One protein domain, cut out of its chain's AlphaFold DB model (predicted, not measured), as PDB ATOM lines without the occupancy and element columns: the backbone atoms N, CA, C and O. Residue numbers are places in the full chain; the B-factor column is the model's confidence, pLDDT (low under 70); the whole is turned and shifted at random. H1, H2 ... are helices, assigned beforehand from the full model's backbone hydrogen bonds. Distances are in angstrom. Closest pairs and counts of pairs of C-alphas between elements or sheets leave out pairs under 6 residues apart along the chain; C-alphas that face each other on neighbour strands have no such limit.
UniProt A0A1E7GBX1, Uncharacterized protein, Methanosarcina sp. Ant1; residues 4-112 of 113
ATOM      1  N   MET A   4     -36.324 -28.557  22.954       66.88
ATOM      2  CA  MET A   4     -37.559 -28.747  23.748       66.88
ATOM      3  C   MET A   4     -38.069 -27.461  24.396       66.88
ATOM      4  O   MET A   4     -39.270 -27.236  24.497       66.88
ATOM      5  N   SER A   5     -37.134 -26.653  24.885       82.19
ATOM      6  CA  SER A   5     -37.458 -25.452  25.640       82.19
ATOM      7  C   SER A   5     -37.918 -24.314  24.733       82.19
ATOM      8  O   SER A   5     -38.813 -23.575  25.123       82.19
ATOM      9  N   HIS A   6     -37.413 -24.237  23.498       87.38
ATOM     10  CA  HIS A   6     -37.876 -23.250  22.520       87.38
ATOM     11  C   HIS A   6     -39.305 -23.535  22.046       87.38
ATOM     12  O   HIS A   6     -40.114 -22.613  21.967       87.38
ATOM     13  N   GLU A   7     -39.643 -24.806  21.795       90.75
ATOM     14  CA  GLU A   7     -41.014 -25.216  21.452       90.75
ATOM     15  C   GLU A   7     -41.994 -24.871  22.580       90.75
ATOM     16  O   GLU A   7     -43.029 -24.255  22.338       90.75
ATOM     17  N   LEU A   8     -41.643 -25.213  23.826       92.38
ATOM     18  CA  LEU A   8     -42.489 -24.932  24.986       92.38
ATOM     19  C   LEU A   8     -42.719 -23.427  25.177       92.38
ATOM     20  O   LEU A   8     -43.860 -23.009  25.351       92.38
ATOM     21  N   ILE A   9     -41.660 -22.612  25.113       93.44
ATOM     22  CA  ILE A   9     -41.769 -21.150  25.247       93.44
ATOM     23  C   ILE A   9     -42.673 -20.574  24.155       93.44
ATOM     24  O   ILE A   9     -43.547 -19.760  24.451       93.44
ATOM     25  N   ASN A  10     -42.516 -21.035  22.913       95.38
ATOM     26  CA  ASN A  10     -43.370 -20.625  21.806       95.38
ATOM     27  C   ASN A  10     -44.847 -20.937  22.059       95.38
ATOM     28  O   ASN A  10     -45.690 -20.065  21.861       95.38
ATOM     29  N   PHE A  11     -45.174 -22.143  22.524       96.69
ATOM     30  CA  PHE A  11     -46.563 -22.504  22.810       96.69
ATOM     31  C   PHE A  11     -47.145 -21.751  24.002       96.69
ATOM     32  O   PHE A  11     -48.311 -21.364  23.953       96.69
ATOM     33  N   VAL A  12     -46.348 -21.495  25.042       96.50
ATOM     34  CA  VAL A  12     -46.774 -20.662  26.173       96.50
ATOM     35  C   VAL A  12     -47.104 -19.250  25.691       96.50
ATOM     36  O   VAL A  12     -48.169 -18.732  26.018       96.50
ATOM     37  N   ILE A  13     -46.248 -18.641  24.867       96.88
ATOM     38  CA  ILE A  13     -46.502 -17.296  24.335       96.88
ATOM     39  C   ILE A  13     -47.729 -17.287  23.418       96.88
ATOM     40  O   ILE A  13     -48.584 -16.419  23.577       96.88
ATOM     41  N   LEU A  14     -47.882 -18.269  22.524       97.38
ATOM     42  CA  LEU A  14     -49.079 -18.383  21.687       97.38
ATOM     43  C   LEU A  14     -50.356 -18.495  22.534       97.38
ATOM     44  O   LEU A  14     -51.332 -17.793  22.273       97.38
ATOM     45  N   PHE A  15     -50.341 -19.332  23.575       96.88
ATOM     46  CA  PHE A  15     -51.476 -19.498  24.481       96.88
ATOM     47  C   PHE A  15     -51.837 -18.196  25.208       96.88
ATOM     48  O   PHE A  15     -53.018 -17.918  25.393       96.88
ATOM     49  N   LEU A  16     -50.850 -17.371  25.570       96.25
ATOM     50  CA  LEU A  16     -51.079 -16.058  26.182       96.25
ATOM     51  C   LEU A  16     -51.577 -15.003  25.177       96.25
ATOM     52  O   LEU A  16     -52.353 -14.124  25.551       96.25
ATOM     53  N   LEU A  17     -51.174 -15.089  23.906       95.94
ATOM     54  CA  LEU A  17     -51.600 -14.159  22.854       95.94
ATOM     55  C   LEU A  17     -53.055 -14.371  22.418       95.94
ATOM     56  O   LEU A  17     -53.739 -13.405  22.086       95.94
ATOM     57  N   ILE A  18     -53.559 -15.607  22.447       95.25
ATOM     58  CA  ILE A  18     -54.929 -15.918  22.009       95.25
ATOM     59  C   ILE A  18     -55.995 -15.137  22.814       95.25
ATOM     60  O   ILE A  18     -56.821 -14.469  22.188       95.25
ATOM     61  N   PRO A  19     -55.992 -15.120  24.164       95.75
ATOM     62  CA  PRO A  19     -56.891 -14.277  24.955       95.75
ATOM     63  C   PRO A  19     -56.778 -12.788  24.618       95.75
ATOM     64  O   PRO A  19     -57.791 -12.097  24.556       95.75
ATOM     65  N   ILE A  20     -55.564 -12.297  24.352       95.94
ATOM     66  CA  ILE A  20     -55.332 -10.900  23.968       95.94
ATOM     67  C   ILE A  20     -56.042 -10.593  22.645       95.94
ATOM     68  O   ILE A  20     -56.717  -9.576  22.531       95.94
ATOM     69  N   PHE A  21     -55.982 -11.490  21.662       96.81
ATOM     70  CA  PHE A  21     -56.693 -11.302  20.395       96.81
ATOM     71  C   PHE A  21     -58.210 -11.218  20.576       96.81
ATOM     72  O   PHE A  21     -58.852 -10.403  19.914       96.81
ATOM     73  N   PHE A  22     -58.774 -11.993  21.505       94.38
ATOM     74  CA  PHE A  22     -60.186 -11.866  21.869       94.38
ATOM     75  C   PHE A  22     -60.493 -10.518  22.534       94.38
ATOM     76  O   PHE A  22     -61.479  -9.884  22.166       94.38
ATOM     77  N   LEU A  23     -59.634 -10.039  23.444       96.94
ATOM     78  CA  LEU A  23     -59.791  -8.719  24.076       96.94
ATOM     79  C   LEU A  23     -59.783  -7.575  23.050       96.94
ATOM     80  O   LEU A  23     -60.536  -6.616  23.193       96.94
ATOM     81  N   PHE A  24     -58.982  -7.697  21.991       97.06
ATOM     82  CA  PHE A  24     -58.906  -6.719  20.902       97.06
ATOM     83  C   PHE A  24     -59.877  -6.993  19.741       97.06
ATOM     84  O   PHE A  24     -59.770  -6.361  18.693       97.06
ATOM     85  N   SER A  25     -60.843  -7.904  19.913       96.38
ATOM     86  CA  SER A  25     -61.865  -8.227  18.901       96.38
ATOM     87  C   SER A  25     -61.295  -8.627  17.530       96.38
ATOM     88  O   SER A  25     -61.895  -8.355  16.487       96.38
ATOM     89  N   ILE A  26     -60.137  -9.293  17.508       96.44
ATOM     90  CA  ILE A  26     -59.580  -9.850  16.273       96.44
ATOM     91  C   ILE A  26     -60.512 -10.950  15.754       96.44
ATOM     92  O   ILE A  26     -60.952 -11.829  16.496       96.44
ATOM     93  N   GLN A  27     -60.816 -10.902  14.455       96.31
ATOM     94  CA  GLN A  27     -61.705 -11.869  13.813       96.31
ATOM     95  C   GLN A  27     -61.171 -13.300  13.967       96.31
ATOM     96  O   GLN A  27     -59.985 -13.557  13.760       96.31
ATOM     97  N   GLY A  28     -62.058 -14.256  14.260       95.62
ATOM     98  CA  GLY A  28     -61.663 -15.635  14.569       95.62
ATOM     99  C   GLY A  28     -60.811 -16.307  13.486       95.62
ATOM    100  O   GLY A  28     -59.845 -16.991  13.811       95.62
ATOM    101  N   HIS A  29     -61.095 -16.061  12.202       96.31
ATOM    102  CA  HIS A  29     -60.289 -16.615  11.106       96.31
ATOM    103  C   HIS A  29     -58.853 -16.066  11.093       96.31
ATOM    104  O   HIS A  29     -57.919 -16.814  10.821       96.31
ATOM    105  N   ASN A  30     -58.652 -14.800  11.465       97.19
ATOM    106  CA  ASN A  30     -57.327 -14.190  11.570       97.19
ATOM    107  C   ASN A  30     -56.530 -14.785  12.734       97.19
ATOM    108  O   ASN A  30     -55.358 -15.120  12.566       97.19
ATOM    109  N   THR A  31     -57.181 -15.015  13.878       97.06
ATOM    110  CA  THR A  31     -56.591 -15.738  15.015       97.06
ATOM    111  C   THR A  31     -56.189 -17.164  14.634       97.06
ATOM    112  O   THR A  31     -55.111 -17.621  15.019       97.06
ATOM    113  N   ILE A  32     -57.014 -17.859  13.843       97.19
ATOM    114  CA  ILE A  32     -56.709 -19.204  13.335       97.19
ATOM    115  C   ILE A  32     -55.497 -19.160  12.400       97.19
ATOM    116  O   ILE A  32     -54.564 -19.934  12.599       97.19
ATOM    117  N   TYR A  33     -55.467 -18.250  11.422       97.75
ATOM    118  CA  TYR A  33     -54.338 -18.129  10.495       97.75
ATOM    119  C   TYR A  33     -53.035 -17.766  11.205       97.75
ATOM    120  O   TYR A  33     -51.997 -18.361  10.912       97.75
ATOM    121  N   PHE A  34     -53.091 -16.851  12.171       98.31
ATOM    122  CA  PHE A  34     -51.953 -16.524  13.022       98.31
ATOM    123  C   PHE A  34     -51.457 -17.737  13.804       98.31
ATOM    124  O   PHE A  34     -50.276 -18.072  13.737       98.31
ATOM    125  N   SER A  35     -52.359 -18.429  14.503       97.81
ATOM    126  CA  SER A  35     -52.005 -19.604  15.303       97.81
ATOM    127  C   SER A  35     -51.426 -20.713  14.430       97.81
ATOM    128  O   SER A  35     -50.440 -21.338  14.802       97.81
ATOM    129  N   PHE A  36     -51.987 -20.919  13.236       97.44
ATOM    130  CA  PHE A  36     -51.472 -21.882  12.273       97.44
ATOM    131  C   PHE A  36     -50.054 -21.519  11.818       97.44
ATOM    132  O   PHE A  36     -49.156 -22.353  11.903       97.44
ATOM    133  N   GLY A  37     -49.820 -20.263  11.423       97.38
ATOM    134  CA  GLY A  37     -48.483 -19.770  11.082       97.38
ATOM    135  C   GLY A  37     -47.488 -19.947  12.231       97.38
ATOM    136  O   GLY A  37     -46.380 -20.431  12.016       97.38
ATOM    137  N   TRP A  38     -47.902 -19.651  13.463       98.06
ATOM    138  CA  TRP A  38     -47.072 -19.814  14.657       98.06
ATOM    139  C   TRP A  38     -46.704 -21.275  14.923       98.06
ATOM    140  O   TRP A  38     -45.540 -21.592  15.172       98.06
ATOM    141  N   VAL A  39     -47.678 -22.186  14.851       96.56
ATOM    142  CA  VAL A  39     -47.461 -23.631  15.028       96.56
ATOM    143  C   VAL A  39     -46.496 -24.152  13.966       96.56
ATOM    144  O   VAL A  39     -45.556 -24.876  14.299       96.56
ATOM    145  N   ILE A  40     -46.677 -23.746  12.705       95.06
ATOM    146  CA  ILE A  40     -45.770 -24.115  11.615       95.06
ATOM    147  C   ILE A  40     -44.360 -23.570  11.870       95.06
ATOM    148  O   ILE A  40     -43.402 -24.337  11.792       95.06
ATOM    149  N   GLY A  41     -44.225 -22.294  12.238       93.06
ATOM    150  CA  GLY A  41     -42.941 -21.664  12.565       93.06
ATOM    151  C   GLY A  41     -42.243 -22.300  13.768       93.06
ATOM    152  O   GLY A  41     -41.027 -22.432  13.796       93.06
ATOM    153  N   THR A  42     -43.010 -22.779  14.744       93.50
ATOM    154  CA  THR A  42     -42.461 -23.435  15.936       93.50
ATOM    155  C   THR A  42     -41.993 -24.857  15.634       93.50
ATOM    156  O   THR A  42     -40.911 -25.266  16.050       93.50
ATOM    157  N   LEU A  43     -42.825 -25.642  14.943       91.25
ATOM    158  CA  LEU A  43     -42.598 -27.078  14.804       91.25
ATOM    159  C   LEU A  43     -41.767 -27.452  13.581       91.25
ATOM    160  O   LEU A  43     -41.046 -28.448  13.655       91.25
ATOM    161  N   TYR A  44     -41.893 -26.707  12.482       88.69
ATOM    162  CA  TYR A  44     -41.362 -27.089  11.171       88.69
ATOM    163  C   TYR A  44     -40.446 -26.034  10.567       88.69
ATOM    164  O   TYR A  44     -39.438 -26.403   9.984       88.69
ATOM    165  N   LEU A  45     -40.782 -24.751  10.699       88.25
ATOM    166  CA  LEU A  45     -40.041 -23.629  10.122       88.25
ATOM    167  C   LEU A  45     -39.368 -22.783  11.209       88.25
ATOM    168  O   LEU A  45     -39.587 -21.578  11.265       88.25
ATOM    169  N   SER A  46     -38.591 -23.408  12.098       86.06
ATOM    170  CA  SER A  46     -37.919 -22.679  13.182       86.06
ATOM    171  C   SER A  46     -36.506 -22.229  12.788       86.06
ATOM    172  O   SER A  46     -35.915 -22.809  11.874       86.06
ATOM    173  N   PRO A  47     -35.925 -21.239  13.490       81.25
ATOM    174  CA  PRO A  47     -34.537 -20.828  13.288       81.25
ATOM    175  C   PRO A  47     -33.495 -21.947  13.421       81.25
ATOM    176  O   PRO A  47     -32.437 -21.848  12.819       81.25
ATOM    177  N   ASP A  48     -33.799 -23.039  14.132       82.25
ATOM    178  CA  ASP A  48     -32.889 -24.186  14.292       82.25
ATOM    179  C   ASP A  48     -32.969 -25.195  13.130       82.25
ATOM    180  O   ASP A  48     -32.488 -26.324  13.238       82.25
ATOM    181  N   LEU A  49     -33.601 -24.853  12.009       78.44
ATOM    182  CA  LEU A  49     -33.691 -25.712  10.818       78.44
ATOM    183  C   LEU A  49     -32.350 -26.008  10.126       78.44
ATOM    184  O   LEU A  49     -32.319 -26.661   9.090       78.44
ATOM    185  N   ASP A  50     -31.259 -25.531  10.695       71.19
ATOM    186  CA  ASP A  50     -29.883 -25.698  10.252       71.19
ATOM    187  C   ASP A  50     -29.007 -26.413  11.297       71.19
ATOM    188  O   ASP A  50     -27.833 -26.684  11.045       71.19
ATOM    189  N   ALA A  51     -29.564 -26.746  12.467       73.06
ATOM    190  CA  ALA A  51     -28.889 -27.535  13.489       73.06
ATOM    191  C   ALA A  51     -29.123 -29.033  13.268       73.06
ATOM    192  O   ALA A  51     -30.260 -29.505  13.296       73.06
ATOM    193  N   ASP A  52     -28.039 -29.806  13.178       66.88
ATOM    194  CA  ASP A  52     -28.073 -31.264  12.979       66.88
ATOM    195  C   ASP A  52     -28.880 -32.018  14.055       66.88
ATOM    196  O   ASP A  52     -29.433 -33.090  13.810       66.88
ATOM    197  N   TYR A  53     -28.974 -31.452  15.263       71.06
ATOM    198  CA  TYR A  53     -29.721 -32.010  16.395       71.06
ATOM    199  C   TYR A  53     -31.148 -31.457  16.536       71.06
ATOM    200  O   TYR A  53     -31.831 -31.758  17.524       71.06
ATOM    201  N   SER A  54     -31.617 -30.619  15.606       74.19
ATOM    202  CA  SER A  54     -32.911 -29.957  15.744       74.19
ATOM    203  C   SER A  54     -34.081 -30.890  15.433       74.19
ATOM    204  O   SER A  54     -34.090 -31.682  14.489       74.19
ATOM    205  N   ARG A  55     -35.117 -30.810  16.270       78.12
ATOM    206  CA  ARG A  55     -36.373 -31.530  16.038       78.12
ATOM    207  C   ARG A  55     -37.120 -31.041  14.803       78.12
ATOM    208  O   ARG A  55     -37.614 -31.909  14.085       78.12
ATOM    209  N   PRO A  56     -37.209 -29.725  14.534       77.75
ATOM    210  CA  PRO A  56     -37.785 -29.229  13.290       77.75
ATOM    211  C   PRO A  56     -37.149 -29.867  12.054       77.75
ATOM    212  O   PRO A  56     -37.879 -30.385  11.212       77.75
ATOM    213  N   LEU A  57     -35.812 -29.963  12.010       79.50
ATOM    214  CA  LEU A  57     -35.075 -30.620  10.925       79.50
ATOM    215  C   LEU A  57     -35.518 -32.079  10.725       79.50
ATOM    216  O   LEU A  57     -35.744 -32.528   9.603       79.50
ATOM    217  N   ASN A  58     -35.698 -32.815  11.825       80.44
ATOM    218  CA  ASN A  58     -36.161 -34.203  11.785       80.44
ATOM    219  C   ASN A  58     -37.631 -34.332  11.360       80.44
ATOM    220  O   ASN A  58     -37.987 -35.296  10.685       80.44
ATOM    221  N   ARG A  59     -38.491 -33.366  11.715       85.94
ATOM    222  CA  ARG A  59     -39.916 -33.369  11.340       85.94
ATOM    223  C   ARG A  59     -40.139 -33.081   9.860       85.94
ATOM    224  O   ARG A  59     -41.053 -33.655   9.276       85.94
ATOM    225  N   ILE A  60     -39.324 -32.218   9.252       84.12
ATOM    226  CA  ILE A  60     -39.433 -31.904   7.816       84.12
ATOM    227  C   ILE A  60     -38.820 -32.990   6.913       84.12
ATOM    228  O   ILE A  60     -38.968 -32.944   5.690       84.12
ATOM    229  N   GLY A  61     -38.146 -33.984   7.501       82.75
ATOM    230  CA  GLY A  61     -37.634 -35.157   6.798       82.75
ATOM    231  C   GLY A  61     -36.658 -34.786   5.683       82.75
ATOM    232  O   GLY A  61     -35.638 -34.145   5.921       82.75
ATOM    233  N   ASN A  62     -36.968 -35.181   4.448       82.12
ATOM    234  CA  ASN A  62     -36.100 -34.943   3.289       82.12
ATOM    235  C   ASN A  62     -36.009 -33.466   2.877       82.12
ATOM    236  O   ASN A  62     -35.078 -33.094   2.172       82.12
ATOM    237  N   LEU A  63     -36.916 -32.597   3.334       80.81
ATOM    238  CA  LEU A  63     -36.825 -31.161   3.046       80.81
ATOM    239  C   LEU A  63     -35.643 -30.488   3.756       80.81
ATOM    240  O   LEU A  63     -35.278 -29.373   3.398       80.81
ATOM    241  N   LYS A  64     -34.992 -31.170   4.709       77.12
ATOM    242  CA  LYS A  64     -33.793 -30.674   5.399       77.12
ATOM    243  C   LYS A  64     -32.653 -30.283   4.455       77.12
ATOM    244  O   LYS A  64     -31.879 -29.386   4.770       77.12
ATOM    245  N   TYR A  65     -32.574 -30.897   3.269       78.81
ATOM    246  CA  TYR A  65     -31.555 -30.558   2.272       78.81
ATOM    247  C   TYR A  65     -31.719 -29.139   1.705       78.81
ATOM    248  O   TYR A  65     -30.740 -28.556   1.251       78.81
ATOM    249  N   LEU A  66     -32.914 -28.539   1.796       80.31
ATOM    250  CA  LEU A  66     -33.130 -27.127   1.453       80.31
ATOM    251  C   LEU A  66     -32.439 -26.167   2.428       80.31
ATOM    252  O   LEU A  66     -32.297 -24.993   2.114       80.31
ATOM    253  N   PHE A  67     -32.018 -26.650   3.594       79.00
ATOM    254  CA  PHE A  67     -31.393 -25.844   4.639       79.00
ATOM    255  C   PHE A  67     -29.935 -26.245   4.888       79.00
ATOM    256  O   PHE A  67     -29.241 -25.588   5.653       79.00
ATOM    257  N   TRP A  68     -29.412 -27.254   4.183       73.19
ATOM    258  CA  TRP A  68     -28.038 -27.745   4.380       73.19
ATOM    259  C   TRP A  68     -26.948 -26.691   4.097       73.19
ATOM    260  O   TRP A  68     -25.822 -26.816   4.567       73.19
ATOM    261  N   PHE A  69     -27.277 -25.654   3.316       73.19
ATOM    262  CA  PHE A  69     -26.370 -24.561   2.962       73.19
ATOM    263  C   PHE A  69     -26.448 -23.403   3.962       73.19
ATOM    264  O   PHE A  69     -25.651 -22.466   3.889       73.19
ATOM    265  N   THR A  70     -27.413 -23.440   4.881       71.81
ATOM    266  CA  THR A  70     -27.525 -22.470   5.967       71.81
ATOM    267  C   THR A  70     -26.671 -22.939   7.142       71.81
ATOM    268  O   THR A  70     -26.587 -24.127   7.432       71.81
ATOM    269  N   ARG A  71     -25.945 -22.011   7.770       72.38
ATOM    270  CA  ARG A  71     -25.141 -22.301   8.965       72.38
ATOM    271  C   ARG A  71     -25.994 -22.069  10.196       72.38
ATOM    272  O   ARG A  71     -26.647 -21.033  10.214       72.38
ATOM    273  N   HIS A  72     -25.866 -22.919  11.221       67.81
ATOM    274  CA  HIS A  72     -26.493 -22.693  12.525       67.81
ATOM    275  C   HIS A  72     -26.241 -21.273  13.038       67.81
ATOM    276  O   HIS A  72     -25.088 -20.838  13.108       67.81
ATOM    277  N   ARG A  73     -27.324 -20.554  13.364       68.94
ATOM    278  CA  ARG A  73     -27.337 -19.112  13.693       68.94
ATOM    279  C   ARG A  73     -27.016 -18.164  12.531       68.94
ATOM    280  O   ARG A  73     -26.600 -17.025  12.738       68.94
ATOM    281  N   GLY A  74     -27.200 -18.628  11.303       78.25
ATOM    282  CA  GLY A  74     -27.005 -17.872  10.073       78.25
ATOM    283  C   GLY A  74     -28.285 -17.170   9.634       78.25
ATOM    284  O   GLY A  74     -28.898 -16.416  10.386       78.25
ATOM    285  N   THR A  75     -28.702 -17.405   8.391       81.81
ATOM    286  CA  THR A  75     -29.839 -16.708   7.769       81.81
ATOM    287  C   THR A  75     -31.141 -16.854   8.560       81.81
ATOM    288  O   THR A  75     -31.901 -15.893   8.652       81.81
ATOM    289  N   LEU A  76     -31.389 -18.019   9.166       85.94
ATOM    290  CA  LEU A  76     -32.637 -18.294   9.877       85.94
ATOM    291  C   LEU A  76     -32.694 -17.684  11.287       85.94
ATOM    292  O   LEU A  76     -33.788 -17.489  11.808       85.94
ATOM    293  N   HIS A  77     -31.563 -17.281  11.873       89.06
ATOM    294  CA  HIS A  77     -31.536 -16.481  13.110       89.06
ATOM    295  C   HIS A  77     -31.549 -14.973  12.848       89.06
ATOM    296  O   HIS A  77     -31.481 -14.190  13.793       89.06
ATOM    297  N   ASN A  78     -31.648 -14.539  11.589       90.19
ATOM    298  CA  ASN A  78     -31.736 -13.126  11.249       90.19
ATOM    299  C   ASN A  78     -33.200 -12.640  11.325       90.19
ATOM    300  O   ASN A  78     -34.016 -13.044  10.493       90.19
ATOM    301  N   PRO A  79     -33.556 -11.719  12.243       92.69
ATOM    302  CA  PRO A  79     -34.916 -11.178  12.325       92.69
ATOM    303  C   PRO A  79     -35.377 -10.495  11.032       92.69
ATOM    304  O   PRO A  79     -36.564 -10.518  10.711       92.69
ATOM    305  N   VAL A  80     -34.446  -9.918  10.263       94.50
ATOM    306  CA  VAL A  80     -34.743  -9.250   8.988       94.50
ATOM    307  C   VAL A  80     -35.240 -10.251   7.950       94.50
ATOM    308  O   VAL A  80     -36.167  -9.940   7.210       94.50
ATOM    309  N   PHE A  81     -34.688 -11.470   7.919       93.00
ATOM    310  CA  PHE A  81     -35.153 -12.518   7.007       93.00
ATOM    311  C   PHE A  81     -36.635 -12.837   7.246       93.00
ATOM    312  O   PHE A  81     -37.437 -12.817   6.309       93.00
ATOM    313  N   TRP A  82     -37.016 -13.049   8.506       94.62
ATOM    314  CA  TRP A  82     -38.403 -13.333   8.868       94.62
ATOM    315  C   TRP A  82     -39.328 -12.133   8.668       94.62
ATOM    316  O   TRP A  82     -40.469 -12.311   8.244       94.62
ATOM    317  N   GLY A  83     -38.831 -10.916   8.899       96.69
ATOM    318  CA  GLY A  83     -39.547  -9.686   8.570       96.69
ATOM    319  C   GLY A  83     -39.847  -9.578   7.072       96.69
ATOM    320  O   GLY A  83     -40.986  -9.319   6.690       96.69
ATOM    321  N   CYS A  84     -38.867  -9.855   6.208       96.88
ATOM    322  CA  CYS A  84     -39.069  -9.896   4.759       96.88
ATOM    323  C   CYS A  84     -40.077 -10.980   4.349       96.88
ATOM    324  O   CYS A  84     -40.961 -10.711   3.538       96.88
ATOM    325  N   LEU A  85     -39.990 -12.183   4.930       94.94
ATOM    326  CA  LEU A  85     -40.953 -13.257   4.670       94.94
ATOM    327  C   LEU A  85     -42.377 -12.851   5.078       94.94
ATOM    328  O   LEU A  85     -43.322 -13.086   4.325       94.94
ATOM    329  N   PHE A  86     -42.531 -12.193   6.230       97.56
ATOM    330  CA  PHE A  86     -43.804 -11.618   6.653       97.56
ATOM    331  C   PHE A  86     -44.339 -10.610   5.631       97.56
ATOM    332  O   PHE A  86     -45.497 -10.722   5.239       97.56
ATOM    333  N   LEU A  87     -43.515  -9.666   5.167       97.88
ATOM    334  CA  LEU A  87     -43.939  -8.656   4.190       97.88
ATOM    335  C   LEU A  87     -44.376  -9.282   2.860       97.88
ATOM    336  O   LEU A  87     -45.380  -8.861   2.291       97.88
ATOM    337  N   ILE A  88     -43.674 -10.318   2.393       97.62
ATOM    338  CA  ILE A  88     -44.058 -11.073   1.193       97.62
ATOM    339  C   ILE A  88     -45.415 -11.754   1.404       97.62
ATOM    340  O   ILE A  88     -46.310 -11.617   0.573       97.62
ATOM    341  N   LEU A  89     -45.605 -12.453   2.526       96.88
ATOM    342  CA  LEU A  89     -46.879 -13.106   2.832       96.88
ATOM    343  C   LEU A  89     -48.014 -12.094   2.996       96.88
ATOM    344  O   LEU A  89     -49.124 -12.351   2.542       96.88
ATOM    345  N   ALA A  90     -47.745 -10.934   3.592       97.25
ATOM    346  CA  ALA A  90     -48.707  -9.847   3.698       97.25
ATOM    347  C   ALA A  90     -49.115  -9.310   2.321       97.25
ATOM    348  O   ALA A  90     -50.311  -9.172   2.065       97.25
ATOM    349  N   PHE A  91     -48.154  -9.091   1.418       97.62
ATOM    350  CA  PHE A  91     -48.421  -8.690   0.035       97.62
ATOM    351  C   PHE A  91     -49.288  -9.714  -0.718       97.62
ATOM    352  O   PHE A  91     -50.152  -9.333  -1.501       97.62
ATOM    353  N   LEU A  92     -49.115 -11.009  -0.433       97.62
ATOM    354  CA  LEU A  92     -49.906 -12.100  -1.015       97.62
ATOM    355  C   LEU A  92     -51.270 -12.331  -0.332       97.62
ATOM    356  O   LEU A  92     -51.971 -13.275  -0.683       97.62
ATOM    357  N   GLY A  93     -51.663 -11.507   0.647       96.50
ATOM    358  CA  GLY A  93     -52.945 -11.640   1.356       96.50
ATOM    359  C   GLY A  93     -52.935 -12.617   2.540       96.50
ATOM    360  O   GLY A  93     -53.977 -12.896   3.125       96.50
ATOM    361  N   HIS A  94     -51.763 -13.103   2.951       97.06
ATOM    362  CA  HIS A  94     -51.562 -14.035   4.068       97.06
ATOM    363  C   HIS A  94     -50.904 -13.370   5.289       97.06
ATOM    364  O   HIS A  94     -50.150 -14.008   6.028       97.06
ATOM    365  N   ALA A  95     -51.194 -12.086   5.529       97.38
ATOM    366  CA  ALA A  95     -50.538 -11.276   6.561       97.38
ATOM    367  C   ALA A  95     -50.579 -11.909   7.963       97.38
ATOM    368  O   ALA A  95     -49.554 -11.958   8.637       97.38
ATOM    369  N   TRP A  96     -51.724 -12.447   8.392       97.81
ATOM    370  CA  TRP A  96     -51.868 -13.059   9.720       97.81
ATOM    371  C   TRP A  96     -51.045 -14.334   9.884       97.81
ATOM    372  O   TRP A  96     -50.402 -14.518  10.915       97.81
ATOM    373  N   MET A  97     -50.996 -15.180   8.854       97.44
ATOM    374  CA  MET A  97     -50.130 -16.359   8.851       97.44
ATOM    375  C   MET A  97     -48.651 -15.957   8.880       97.44
ATOM    376  O   MET A  97     -47.878 -16.518   9.656       97.44
ATOM    377  N   GLY A  98     -48.269 -14.949   8.088       97.56
ATOM    378  CA  GLY A  98     -46.916 -14.394   8.103       97.56
ATOM    379  C   GLY A  98     -46.532 -13.801   9.458       97.56
ATOM    380  O   GLY A  98     -45.422 -14.028   9.929       97.56
ATOM    381  N   ALA A  99     -47.456 -13.101  10.121       97.75
ATOM    382  CA  ALA A  99     -47.248 -12.559  11.460       97.75
ATOM    383  C   ALA A  99     -47.059 -13.674  12.500       97.75
ATOM    384  O   ALA A  99     -46.210 -13.545  13.379       97.75
ATOM    385  N   GLY A 100     -47.791 -14.786  12.372       97.75
ATOM    386  CA  GLY A 100     -47.601 -15.975  13.204       97.75
ATOM    387  C   GLY A 100     -46.214 -16.600  13.033       97.75
ATOM    388  O   GLY A 100     -45.531 -16.856  14.023       97.75
ATOM    389  N   LEU A 101     -45.767 -16.787  11.785       97.06
ATOM    390  CA  LEU A 101     -44.423 -17.292  11.469       97.06
ATOM    391  C   LEU A 101     -43.330 -16.375  12.028       97.06
ATOM    392  O   LEU A 101     -42.395 -16.840  12.679       97.06
ATOM    393  N   PHE A 102     -43.468 -15.067  11.804       97.62
ATOM    394  CA  PHE A 102     -42.516 -14.075  12.291       97.62
ATOM    395  C   PHE A 102     -42.459 -14.041  13.820       97.62
ATOM    396  O   PHE A 102     -41.370 -14.059  14.390       97.62
ATOM    397  N   GLY A 103     -43.614 -14.053  14.489       97.12
ATOM    398  CA  GLY A 103     -43.702 -14.080  15.946       97.12
ATOM    399  C   GLY A 103     -43.016 -15.304  16.553       97.12
ATOM    400  O   GLY A 103     -42.194 -15.150  17.457       97.12
ATOM    401  N   ALA A 104     -43.275 -16.496  16.006       96.75
ATOM    402  CA  ALA A 104     -42.632 -17.727  16.462       96.75
ATOM    403  C   ALA A 104     -41.100 -17.679  16.299       96.75
ATOM    404  O   ALA A 104     -40.348 -18.048  17.207       96.75
ATOM    405  N   ALA A 105     -40.623 -17.166  15.162       94.81
ATOM    406  CA  ALA A 105     -39.196 -17.006  14.908       94.81
ATOM    407  C   ALA A 105     -38.538 -16.002  15.866       94.81
ATOM    408  O   ALA A 105     -37.471 -16.287  16.408       94.81
ATOM    409  N   LEU A 106     -39.175 -14.855  16.130       95.31
ATOM    410  CA  LEU A 106     -38.665 -13.860  17.079       95.31
ATOM    411  C   LEU A 106     -38.564 -14.424  18.493       95.31
ATOM    412  O   LEU A 106     -37.536 -14.253  19.142       95.31
ATOM    413  N   VAL A 107     -39.603 -15.118  18.960       94.75
ATOM    414  CA  VAL A 107     -39.590 -15.772  20.273       94.75
ATOM    415  C   VAL A 107     -38.446 -16.772  20.364       94.75
ATOM    416  O   VAL A 107     -37.724 -16.789  21.361       94.75
ATOM    417  N   HIS A 108     -38.251 -17.580  19.321       92.50
ATOM    418  CA  HIS A 108     -37.148 -18.532  19.269       92.50
ATOM    419  C   HIS A 108     -35.791 -17.829  19.360       92.50
ATOM    420  O   HIS A 108     -34.999 -18.178  20.233       92.50
ATOM    421  N   ILE A 109     -35.552 -16.813  18.524       91.75
ATOM    422  CA  ILE A 109     -34.301 -16.036  18.496       91.75
ATOM    423  C   ILE A 109     -34.041 -15.362  19.851       91.75
ATOM    424  O   ILE A 109     -32.924 -15.404  20.353       91.75
ATOM    425  N   MET A 110     -35.062 -14.772  20.480       90.56
ATOM    426  CA  MET A 110     -34.929 -14.118  21.789       90.56
ATOM    427  C   MET A 110     -34.661 -15.109  22.932       90.56
ATOM    428  O   MET A 110     -34.011 -14.754  23.918       90.56
ATOM    429  N   ALA A 111     -35.177 -16.334  22.820       89.00
ATOM    430  CA  ALA A 111     -34.956 -17.403  23.789       89.00
ATOM    431  C   ALA A 111     -33.620 -18.142  23.579       89.00
ATOM    432  O   ALA A 111     -33.175 -18.856  24.481       89.00
ATOM    433  N   ASP A 112     -32.981 -18.001  22.412       82.00
ATOM    434  CA  ASP A 112     -31.678 -18.596  22.096       82.00
ATOM    435  C   ASP A 112     -30.537 -17.781  22.725       82.00
ATOM    436  O   ASP A 112     -29.943 -16.898  22.108       82.00
TER     437      ASP A 112
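This is residues 4 to 112 of the 113 residues of an uncharacterized protein of Methanosarcina sp. Ant1 (UniProt A0A1E7GBX1). Two helical hairpins, H1 with H2 and H5 with H6, pack slantwise together, with H6 in the middle. Short H3 and H4 and a long loop sit at one end. The printed part has 109 residues, of which 77 are in six named helices, H1 to H6 in order, with no named strand; its class is all helix, and it is compact, with a radius of gyration of the C-alphas of 13.8 A and spans of 42 by 30 by 23 A.

H1, residues 4 to 23, spans 29.9 A from C-alpha 4 (-37.559, -28.747, 23.748). H2 is residues 28 to 43, H3 55 to 59, H4 61 to 66, H5 79 to 91. H6, residues 95 to 111, spans 24.0 A to C-alpha 111 (-34.956, -17.403, 23.789).

H1 and H2 form a hairpin; closest C-alphas, Glu 7 and Thr 42, 6.0 A. H2 touches H6 at a steep tilt of 40 degrees; Trp 38 and Gly 100, 4.1 A. H5 and H6 form a hairpin; Phe 86 and Gly 98, 4.4 A. H2 touches H3 with residues 42 to 43 alone; Leu 43 and Pro 56, 5.5 A. H3 and H4 are close but not clearly touching; Leu 57 and Lys 64, 5.7 A. Every O i to N i+4 pair is within hydrogen-bond range in H2, H3, H5 and H6; H1 has 14 of 16, H4 0 of 2, with 2 of 3 O i to N i+3 pairs.

The farthest C-alphas, Leu 23 and Phe 69, are 42.6 A apart. The printed part has no cut; links H2 to H3 and H4 to H5 are long. Residues 4, 52 and 72 to 73 have pLDDT under 70.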